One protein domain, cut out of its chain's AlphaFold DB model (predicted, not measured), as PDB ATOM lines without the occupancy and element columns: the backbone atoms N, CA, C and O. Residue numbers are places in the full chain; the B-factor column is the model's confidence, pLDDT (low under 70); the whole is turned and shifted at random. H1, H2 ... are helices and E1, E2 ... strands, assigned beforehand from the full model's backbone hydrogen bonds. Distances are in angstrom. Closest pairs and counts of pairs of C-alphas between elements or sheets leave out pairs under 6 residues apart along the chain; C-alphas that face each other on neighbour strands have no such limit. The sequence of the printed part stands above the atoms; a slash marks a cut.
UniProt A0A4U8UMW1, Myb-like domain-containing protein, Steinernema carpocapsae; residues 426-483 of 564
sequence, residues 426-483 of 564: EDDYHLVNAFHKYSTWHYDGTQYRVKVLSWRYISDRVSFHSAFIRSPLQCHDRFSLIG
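What this domain is: This is residues 426 to 483 of the 564 residues of the protein "Myb-like domain-containing protein" of Steinernema carpocapsae (UniProt A0A4U8UMW1). Picture a small head of three helices packed crosswise on one another, H1, H2 and H3, with a two-stranded hairpin, E1 and E2, reaching away from it as an arm. The tip of that arm, residues 443 to 448, sticks out free, and the arm makes the length of the whole. The printed part has 58 residues, with three named helices and two named strands in the order H1, E1, E2, H2, H3; the sheet, in the order E1 - E2, is antiparallel, and the class is mixed, helices and strands. By its radius of gyration of the C-alphas, 11.7 A, the whole is compact, and the C-alphas span 41 by 19 by 17 A.

How they stand to each other: Start with H1, residues 426 to 438, and compare it with H2, residues 455 to 465: they touch, the closest C-alphas being those of His 430 and Val 462, 5.6 A apart. Their lines stand at a steep tilt of 43 degrees, and they run opposite ways. Look next at H3, residues 472 to 482, which H1 touches with residues 428 to 432 alone; the closest C-alphas are those of Leu 431 and Cys 475, 6.9 A apart, and the lines are about perpendicular, at 76 degrees. H2 and H3 touch too, about perpendicular at 82 degrees, with their closest C-alphas, those of Ser 459 and Pro 472, 4.9 A apart. The helix packing is mostly crossed, with no shallow tilt among these three pairs. Now find E1, residues 439 to 443, and E2, residues 448 to 452: they form an antiparallel hairpin with 153 degrees between their directions. Across it, N 440 and O 451 are 2.9 A apart and N 449 and O 442 are 2.8 A apart, both within hydrogen-bond range. E1 is apart from H2 and H3, and E2 is apart from H3. In H1 and H3 every O i to N i+4 pair is within hydrogen-bond range; in H2 it is 6 of 7.

Where its parts are: Find C-alpha 426 at (169.784, 144.085, 104.752); from there H1 runs 18.0 A to C-alpha 438. E1 follows at once and runs 13.0 A to C-alpha 443 at (175.053, 164.629, 125.765). E2 runs 12.6 A from C-alpha 448 to C-alpha 452. H2 measures 15.6 A, and H3 runs 15.4 A to C-alpha 482 at (164.510, 147.272, 116.096).

The domain as a whole: The two C-alphas farthest apart are those of Gly 445 and Ala 467, at 40.9 A. The printed part has no cut. The links H1 to E1, E1 to E2 and E2 to H2 are tight, and H2 to H3, with 6 residues, is short. The mean pLDDT of the printed part is 94.5, and no printed residue is under 70.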
ATOM      1  N   GLU A 426     168.931 143.114 105.447       96.56
ATOM      2  CA  GLU A 426     169.784 144.085 104.752       96.56
ATOM      3  C   GLU A 426     169.218 145.508 104.827       96.56
ATOM      4  O   GLU A 426     169.980 146.458 105.032       96.56
ATOM      5  N   ASP A 427     167.898 145.668 104.696       97.12
ATOM      6  CA  ASP A 427     167.233 146.964 104.849       97.12
ATOM      7  C   ASP A 427     167.422 147.499 106.278       97.12
ATOM      8  O   ASP A 427     167.738 148.680 106.451       97.12
ATOM      9  N   ASP A 428     167.315 146.631 107.289       97.25
ATOM     10  CA  ASP A 428     167.560 146.976 108.694       97.25
ATOM     11  C   ASP A 428     169.021 147.404 108.924       97.25
ATOM     12  O   ASP A 428     169.282 148.432 109.557       97.25
ATOM     13  N   TYR A 429     169.991 146.689 108.340       96.69
ATOM     14  CA  TYR A 429     171.405 147.077 108.392       96.69
ATOM     15  C   TYR A 429     171.645 148.457 107.760       96.69
ATOM     16  O   TYR A 429     172.355 149.300 108.321       96.69
ATOM     17  N   HIS A 430     171.044 148.718 106.598       97.31
ATOM     18  CA  HIS A 430     171.154 150.012 105.928       97.31
ATOM     19  C   HIS A 430     170.463 151.134 106.703       97.31
ATOM     20  O   HIS A 430     170.997 152.247 106.739       97.31
ATOM     21  N   LEU A 431     169.331 150.850 107.348       97.06
ATOM     22  CA  LEU A 431     168.610 151.784 108.207       97.06
ATOM     23  C   LEU A 431     169.454 152.186 109.414       97.06
ATOM     24  O   LEU A 431     169.677 153.379 109.623       97.06
ATOM     25  N   VAL A 432     169.985 151.209 110.151       96.56
ATOM     26  CA  VAL A 432     170.837 151.451 111.321       96.56
ATOM     27  C   VAL A 432     172.100 152.209 110.906       96.56
ATOM     28  O   VAL A 432     172.399 153.265 111.460       96.56
ATOM     29  N   ASN A 433     172.805 151.772 109.859       96.31
ATOM     30  CA  ASN A 433     174.015 152.452 109.384       96.31
ATOM     31  C   ASN A 433     173.740 153.896 108.909       96.31
ATOM     32  O   ASN A 433     174.495 154.822 109.220       96.31
ATOM     33  N   ALA A 434     172.639 154.125 108.183       96.75
ATOM     34  CA  ALA A 434     172.223 155.473 107.806       96.75
ATOM     35  C   ALA A 434     171.891 156.318 109.045       96.75
ATOM     36  O   ALA A 434     172.319 157.470 109.125       96.75
ATOM     37  N   PHE A 435     171.204 155.749 110.033       96.62
ATOM     38  CA  PHE A 435     170.907 156.423 111.290       96.62
ATOM     39  C   PHE A 435     172.186 156.836 112.028       96.62
ATOM     40  O   PHE A 435     172.341 158.014 112.340       96.62
ATOM     41  N   HIS A 436     173.153 155.934 112.225       94.00
ATOM     42  CA  HIS A 436     174.449 156.257 112.846       94.00
ATOM     43  C   HIS A 436     175.187 157.384 112.114       94.00
ATOM     44  O   HIS A 436     175.802 158.244 112.740       94.00
ATOM     45  N   LYS A 437     175.128 157.394 110.779       95.25
ATOM     46  CA  LYS A 437     175.856 158.363 109.955       95.25
ATOM     47  C   LYS A 437     175.199 159.744 109.892       95.25
ATOM     48  O   LYS A 437     175.898 160.733 109.674       95.25
ATOM     49  N   TYR A 438     173.874 159.808 110.009       95.50
ATOM     50  CA  TYR A 438     173.091 161.036 109.815       95.50
ATOM     51  C   TYR A 438     172.322 161.476 111.067       95.50
ATOM     52  O   TYR A 438     171.480 162.374 110.992       95.50
ATOM     53  N   SER A 439     172.617 160.878 112.220       95.31
ATOM     54  CA  SER A 439     172.213 161.381 113.530       95.31
ATOM     55  C   SER A 439     173.378 162.104 114.196       95.31
ATOM     56  O   SER A 439     174.541 161.730 114.035       95.31
ATOM     57  N   THR A 440     173.068 163.158 114.943       92.56
ATOM     58  CA  THR A 440     174.025 163.786 115.851       92.56
ATOM     59  C   THR A 440     173.670 163.408 117.276       92.56
ATOM     60  O   THR A 440     172.514 163.470 117.697       92.56
ATOM     61  N   TRP A 441     174.685 162.983 118.017       89.56
ATOM     62  CA  TRP A 441     174.555 162.593 119.411       89.56
ATOM     63  C   TRP A 441     174.908 163.793 120.270       89.56
ATOM     64  O   TRP A 441     175.967 164.396 120.094       89.56
ATOM     65  N   HIS A 442     174.008 164.156 121.175       89.81
ATOM     66  CA  HIS A 442     174.207 165.250 122.112       89.81
ATOM     67  C   HIS A 442     174.082 164.705 123.529       89.81
ATOM     68  O   HIS A 442     173.087 164.073 123.872       89.81
ATOM     69  N   TYR A 443     175.104 164.938 124.344       91.44
ATOM     70  CA  TYR A 443     175.053 164.629 125.765       91.44
ATOM     71  C   TYR A 443     174.494 165.841 126.510       91.44
ATOM     72  O   TYR A 443     175.067 166.926 126.422       91.44
ATOM     73  N   ASP A 444     173.372 165.671 127.210       90.19
ATOM     74  CA  ASP A 444     172.711 166.755 127.954       90.19
ATOM     75  C   ASP A 444     173.209 166.896 129.407       90.19
ATOM     76  O   ASP A 444     172.667 167.686 130.176       90.19
ATOM     77  N   GLY A 445     174.250 166.145 129.788       92.06
ATOM     78  CA  GLY A 445     174.754 166.074 131.163       92.06
ATOM     79  C   GLY A 445     174.154 164.931 131.982       92.06
ATOM     80  O   GLY A 445     174.700 164.588 133.027       92.06
ATOM     81  N   THR A 446     173.065 164.317 131.512       92.44
ATOM     82  CA  THR A 446     172.410 163.185 132.186       92.44
ATOM     83  C   THR A 446     172.295 161.966 131.282       92.44
ATOM     84  O   THR A 446     172.499 160.840 131.731       92.44
ATOM     85  N   GLN A 447     171.996 162.178 130.002       90.88
ATOM     86  CA  GLN A 447     171.730 161.139 129.024       90.88
ATOM     87  C   GLN A 447     172.241 161.566 127.645       90.88
ATOM     88  O   GLN A 447     172.297 162.747 127.287       90.88
ATOM     89  N   TYR A 448     172.611 160.575 126.841       87.12
ATOM     90  CA  TYR A 448     172.837 160.792 125.421       87.12
ATOM     91  C   TYR A 448     171.484 160.882 124.718       87.12
ATOM     92  O   TYR A 448     170.730 159.910 124.677       87.12
ATOM     93  N   ARG A 449     171.179 162.049 124.150       87.12
ATOM     94  CA  ARG A 449     170.026 162.252 123.275       87.12
ATOM     95  C   ARG A 449     170.467 162.216 121.823       87.12
ATOM     96  O   ARG A 449     171.465 162.827 121.435       87.12
ATOM     97  N   VAL A 450     169.680 161.531 121.005       90.50
ATOM     98  CA  VAL A 450     169.899 161.481 119.563       90.50
ATOM     99  C   VAL A 450     169.054 162.548 118.904       90.50
ATOM    100  O   VAL A 450     167.829 162.533 119.012       90.50
ATOM    101  N   LYS A 451     169.700 163.457 118.180       90.75
ATOM    102  CA  LYS A 451     169.007 164.364 117.275       90.75
ATOM    103  C   LYS A 451     169.169 163.826 115.861       90.75
ATOM    104  O   LYS A 451     170.241 163.885 115.259       90.75
ATOM    105  N   VAL A 452     168.094 163.251 115.334       86.94
ATOM    106  CA  VAL A 452     168.061 162.811 113.938       86.94
ATOM    107  C   VAL A 452     167.986 164.055 113.062       86.94
ATOM    108  O   VAL A 452     167.027 164.817 113.160       86.94
ATOM    109  N   LEU A 453     168.990 164.274 112.206       82.94
ATOM    110  CA  LEU A 453     169.035 165.472 111.361       82.94
ATOM    111  C   LEU A 453     167.864 165.503 110.372       82.94
ATOM    112  O   LEU A 453     167.272 166.554 110.144       82.94
ATOM    113  N   SER A 454     167.540 164.354 109.763       94.62
ATOM    114  CA  SER A 454     166.394 164.224 108.860       94.62
ATOM    115  C   SER A 454     166.055 162.764 108.546       94.62
ATOM    116  O   SER A 454     166.814 162.074 107.861       94.62
ATOM    117  N   TRP A 455     164.858 162.321 108.940       96.25
ATOM    118  CA  TRP A 455     164.313 161.019 108.531       96.25
ATOM    119  C   TRP A 455     164.130 160.893 107.021       96.25
ATOM    120  O   TRP A 455     164.260 159.803 106.473       96.25
ATOM    121  N   ARG A 456     163.897 162.011 106.326       96.62
ATOM    122  CA  ARG A 456     163.787 162.032 104.865       96.62
ATOM    123  C   ARG A 456     165.079 161.587 104.197       96.62
ATOM    124  O   ARG A 456     165.059 160.766 103.292       96.62
ATOM    125  N   TYR A 457     166.205 162.084 104.692       96.69
ATOM    126  CA  TYR A 457     167.502 161.728 104.139       96.69
ATOM    127  C   TYR A 457     167.901 160.280 104.473       96.69
ATOM    128  O   TYR A 457     168.511 159.599 103.648       96.69
ATOM    129  N   ILE A 458     167.530 159.788 105.661       97.44
ATOM    130  CA  ILE A 458     167.692 158.373 106.024       97.44
ATOM    131  C   ILE A 458     166.868 157.495 105.074       97.44
ATOM    132  O   ILE A 458     167.416 156.570 104.481       97.44
ATOM    133  N   SER A 459     165.599 157.835 104.853       97.75
ATOM    134  CA  SER A 459     164.707 157.131 103.925       97.75
ATOM    135  C   SER A 459     165.244 157.107 102.494       97.75
ATOM    136  O   SER A 459     165.274 156.036 101.890       97.75
ATOM    137  N   ASP A 460     165.770 158.221 101.976       97.50
ATOM    138  CA  ASP A 460     166.395 158.261 100.647       97.50
ATOM    139  C   ASP A 460     167.618 157.330 100.557       97.50
ATOM    140  O   ASP A 460     167.874 156.715  99.520       97.50
ATOM    141  N   ARG A 461     168.391 157.209 101.645       97.44
ATOM    142  CA  ARG A 461     169.581 156.348 101.704       97.44
ATOM    143  C   ARG A 461     169.238 154.874 101.820       97.44
ATOM    144  O   ARG A 461     169.865 154.082 101.123       97.44
ATOM    145  N   VAL A 462     168.258 154.524 102.646       97.44
ATOM    146  CA  VAL A 462     167.743 153.154 102.729       97.44
ATOM    147  C   VAL A 462     167.151 152.768 101.380       97.44
ATOM    148  O   VAL A 462     167.619 151.807 100.789       97.44
ATOM    149  N   SER A 463     166.282 153.613 100.811       96.81
ATOM    150  CA  SER A 463     165.656 153.423  99.489       96.81
ATOM    151  C   SER A 463     166.645 153.278  98.331       96.81
ATOM    152  O   SER A 463     166.303 152.734  97.286       96.81
ATOM    153  N   PHE A 464     167.864 153.808  98.471       97.00
ATOM    154  CA  PHE A 464     168.916 153.643  97.471       97.00
ATOM    155  C   PHE A 464     169.546 152.243  97.505       97.00
ATOM    156  O   PHE A 464     170.059 151.775  96.486       97.00
ATOM    157  N   HIS A 465     169.544 151.603  98.673       96.19
ATOM    158  CA  HIS A 465     170.119 150.280  98.891       96.19
ATOM    159  C   HIS A 465     169.070 149.163  98.919       96.19
ATOM    160  O   HIS A 465     169.402 148.031  98.576       96.19
ATOM    161  N   SER A 466     167.819 149.486  99.242       93.94
ATOM    162  CA  SER A 466     166.686 148.573  99.194       93.94
ATOM    163  C   SER A 466     166.077 148.509  97.791       93.94
ATOM    164  O   SER A 466     166.140 149.451  96.998       93.94
ATOM    165  N   ALA A 467     165.435 147.387  97.469       92.88
ATOM    166  CA  ALA A 467     164.673 147.250  96.223       92.88
ATOM    167  C   ALA A 467     163.380 148.095  96.217       92.88
ATOM    168  O   ALA A 467     162.768 148.297  95.164       92.88
ATOM    169  N   PHE A 468     162.976 148.589  97.389       94.31
ATOM    170  CA  PHE A 468     161.731 149.306  97.633       94.31
ATOM    171  C   PHE A 468     161.998 150.716  98.145       94.31
ATOM    172  O   PHE A 468     162.947 150.947  98.886       94.31
ATOM    173  N   ILE A 469     161.138 151.660  97.774       95.75
ATOM    174  CA  ILE A 469     161.189 153.015  98.323       95.75
ATOM    175  C   ILE A 469     160.555 152.960  99.715       95.75
ATOM    176  O   ILE A 469     159.350 152.742  99.824       95.75
ATOM    177  N   ARG A 470     161.361 153.145 100.762       96.19
ATOM    178  CA  ARG A 470     160.903 153.195 102.155       96.19
ATOM    179  C   ARG A 470     160.570 154.633 102.507       96.19
ATOM    180  O   ARG A 470     161.404 155.516 102.313       96.19
ATOM    181  N   SER A 471     159.367 154.890 103.002       97.00
ATOM    182  CA  SER A 471     158.985 156.235 103.438       97.00
ATOM    183  C   SER A 471     159.738 156.645 104.716       97.00
ATOM    184  O   SER A 471     160.155 155.782 105.492       97.00
ATOM    185  N   PRO A 472     159.898 157.954 104.987       97.88
ATOM    186  CA  PRO A 472     160.540 158.431 106.214       97.88
ATOM    187  C   PRO A 472     159.867 157.912 107.489       97.88
ATOM    188  O   PRO A 472     160.563 157.603 108.452       97.88
ATOM    189  N   LEU A 473     158.536 157.783 107.468       96.56
ATOM    190  CA  LEU A 473     157.753 157.263 108.587       96.56
ATOM    191  C   LEU A 473     157.993 155.761 108.787       96.56
ATOM    192  O   LEU A 473     158.313 155.348 109.890       96.56
ATOM    193  N   GLN A 474     157.997 154.965 107.711       96.56
ATOM    194  CA  GLN A 474     158.345 153.538 107.790       96.56
ATOM    195  C   GLN A 474     159.760 153.318 108.346       96.56
ATOM    196  O   GLN A 474     159.972 152.400 109.131       96.56
ATOM    197  N   CYS A 475     160.735 154.147 107.953       97.00
ATOM    198  CA  CYS A 475     162.089 154.085 108.507       97.00
ATOM    199  C   CYS A 475     162.117 154.416 110.004       97.00
ATOM    200  O   CYS A 475     162.839 153.758 110.748       97.00
ATOM    201  N   HIS A 476     161.357 155.424 110.437       96.62
ATOM    202  CA  HIS A 476     161.235 155.787 111.848       96.62
ATOM    203  C   HIS A 476     160.610 154.647 112.658       96.62
ATOM    204  O   HIS A 476     161.218 154.171 113.613       96.62
ATOM    205  N   ASP A 477     159.452 154.154 112.223       96.56
ATOM    206  CA  ASP A 477     158.701 153.120 112.933       96.56
ATOM    207  C   ASP A 477     159.490 151.811 112.992       96.56
ATOM    208  O   ASP A 477     159.579 151.178 114.045       96.56
ATOM    209  N   ARG A 478     160.157 151.436 111.892       96.75
ATOM    210  CA  ARG A 478     161.042 150.269 111.884       96.75
ATOM    211  C   ARG A 478     162.218 150.444 112.838       96.75
ATOM    212  O   ARG A 478     162.540 149.506 113.558       96.75
ATOM    213  N   PHE A 479     162.839 151.621 112.875       96.44
ATOM    214  CA  PHE A 479     163.944 151.886 113.797       96.44
ATOM    215  C   PHE A 479     163.490 151.794 115.262       96.44
ATOM    216  O   PHE A 479     164.197 151.219 116.085       96.44
ATOM    217  N   SER A 480     162.288 152.284 115.580       94.88
ATOM    218  CA  SER A 480     161.686 152.114 116.906       94.88
ATOM    219  C   SER A 480     161.439 150.642 117.256       94.88
ATOM    220  O   SER A 480     161.640 150.259 118.407       94.88
ATOM    221  N   LEU A 481     161.054 149.810 116.278       96.12
ATOM    222  CA  LEU A 481     160.822 148.372 116.465       96.12
ATOM    223  C   LEU A 481     162.105 147.548 116.620       96.12
ATOM    224  O   LEU A 481     162.112 146.602 117.401       96.12
ATOM    225  N   ILE A 482     163.186 147.904 115.916       95.06
ATOM    226  CA  ILE A 482     164.510 147.272 116.096       95.06
ATOM    227  C   ILE A 482     165.006 147.466 117.545       95.06
ATOM    228  O   ILE A 482     165.842 146.702 118.031       95.06
ATOM    229  N   GLY A 483     164.448 148.452 118.254       88.81
ATOM    230  CA  GLY A 483     164.945 148.922 119.535       88.81
ATOM    231  C   GLY A 483     166.203 149.750 119.315       88.81
ATOM    232  O   GLY A 483     166.870 149.625 118.292       88.81
TER     233      GLY A 483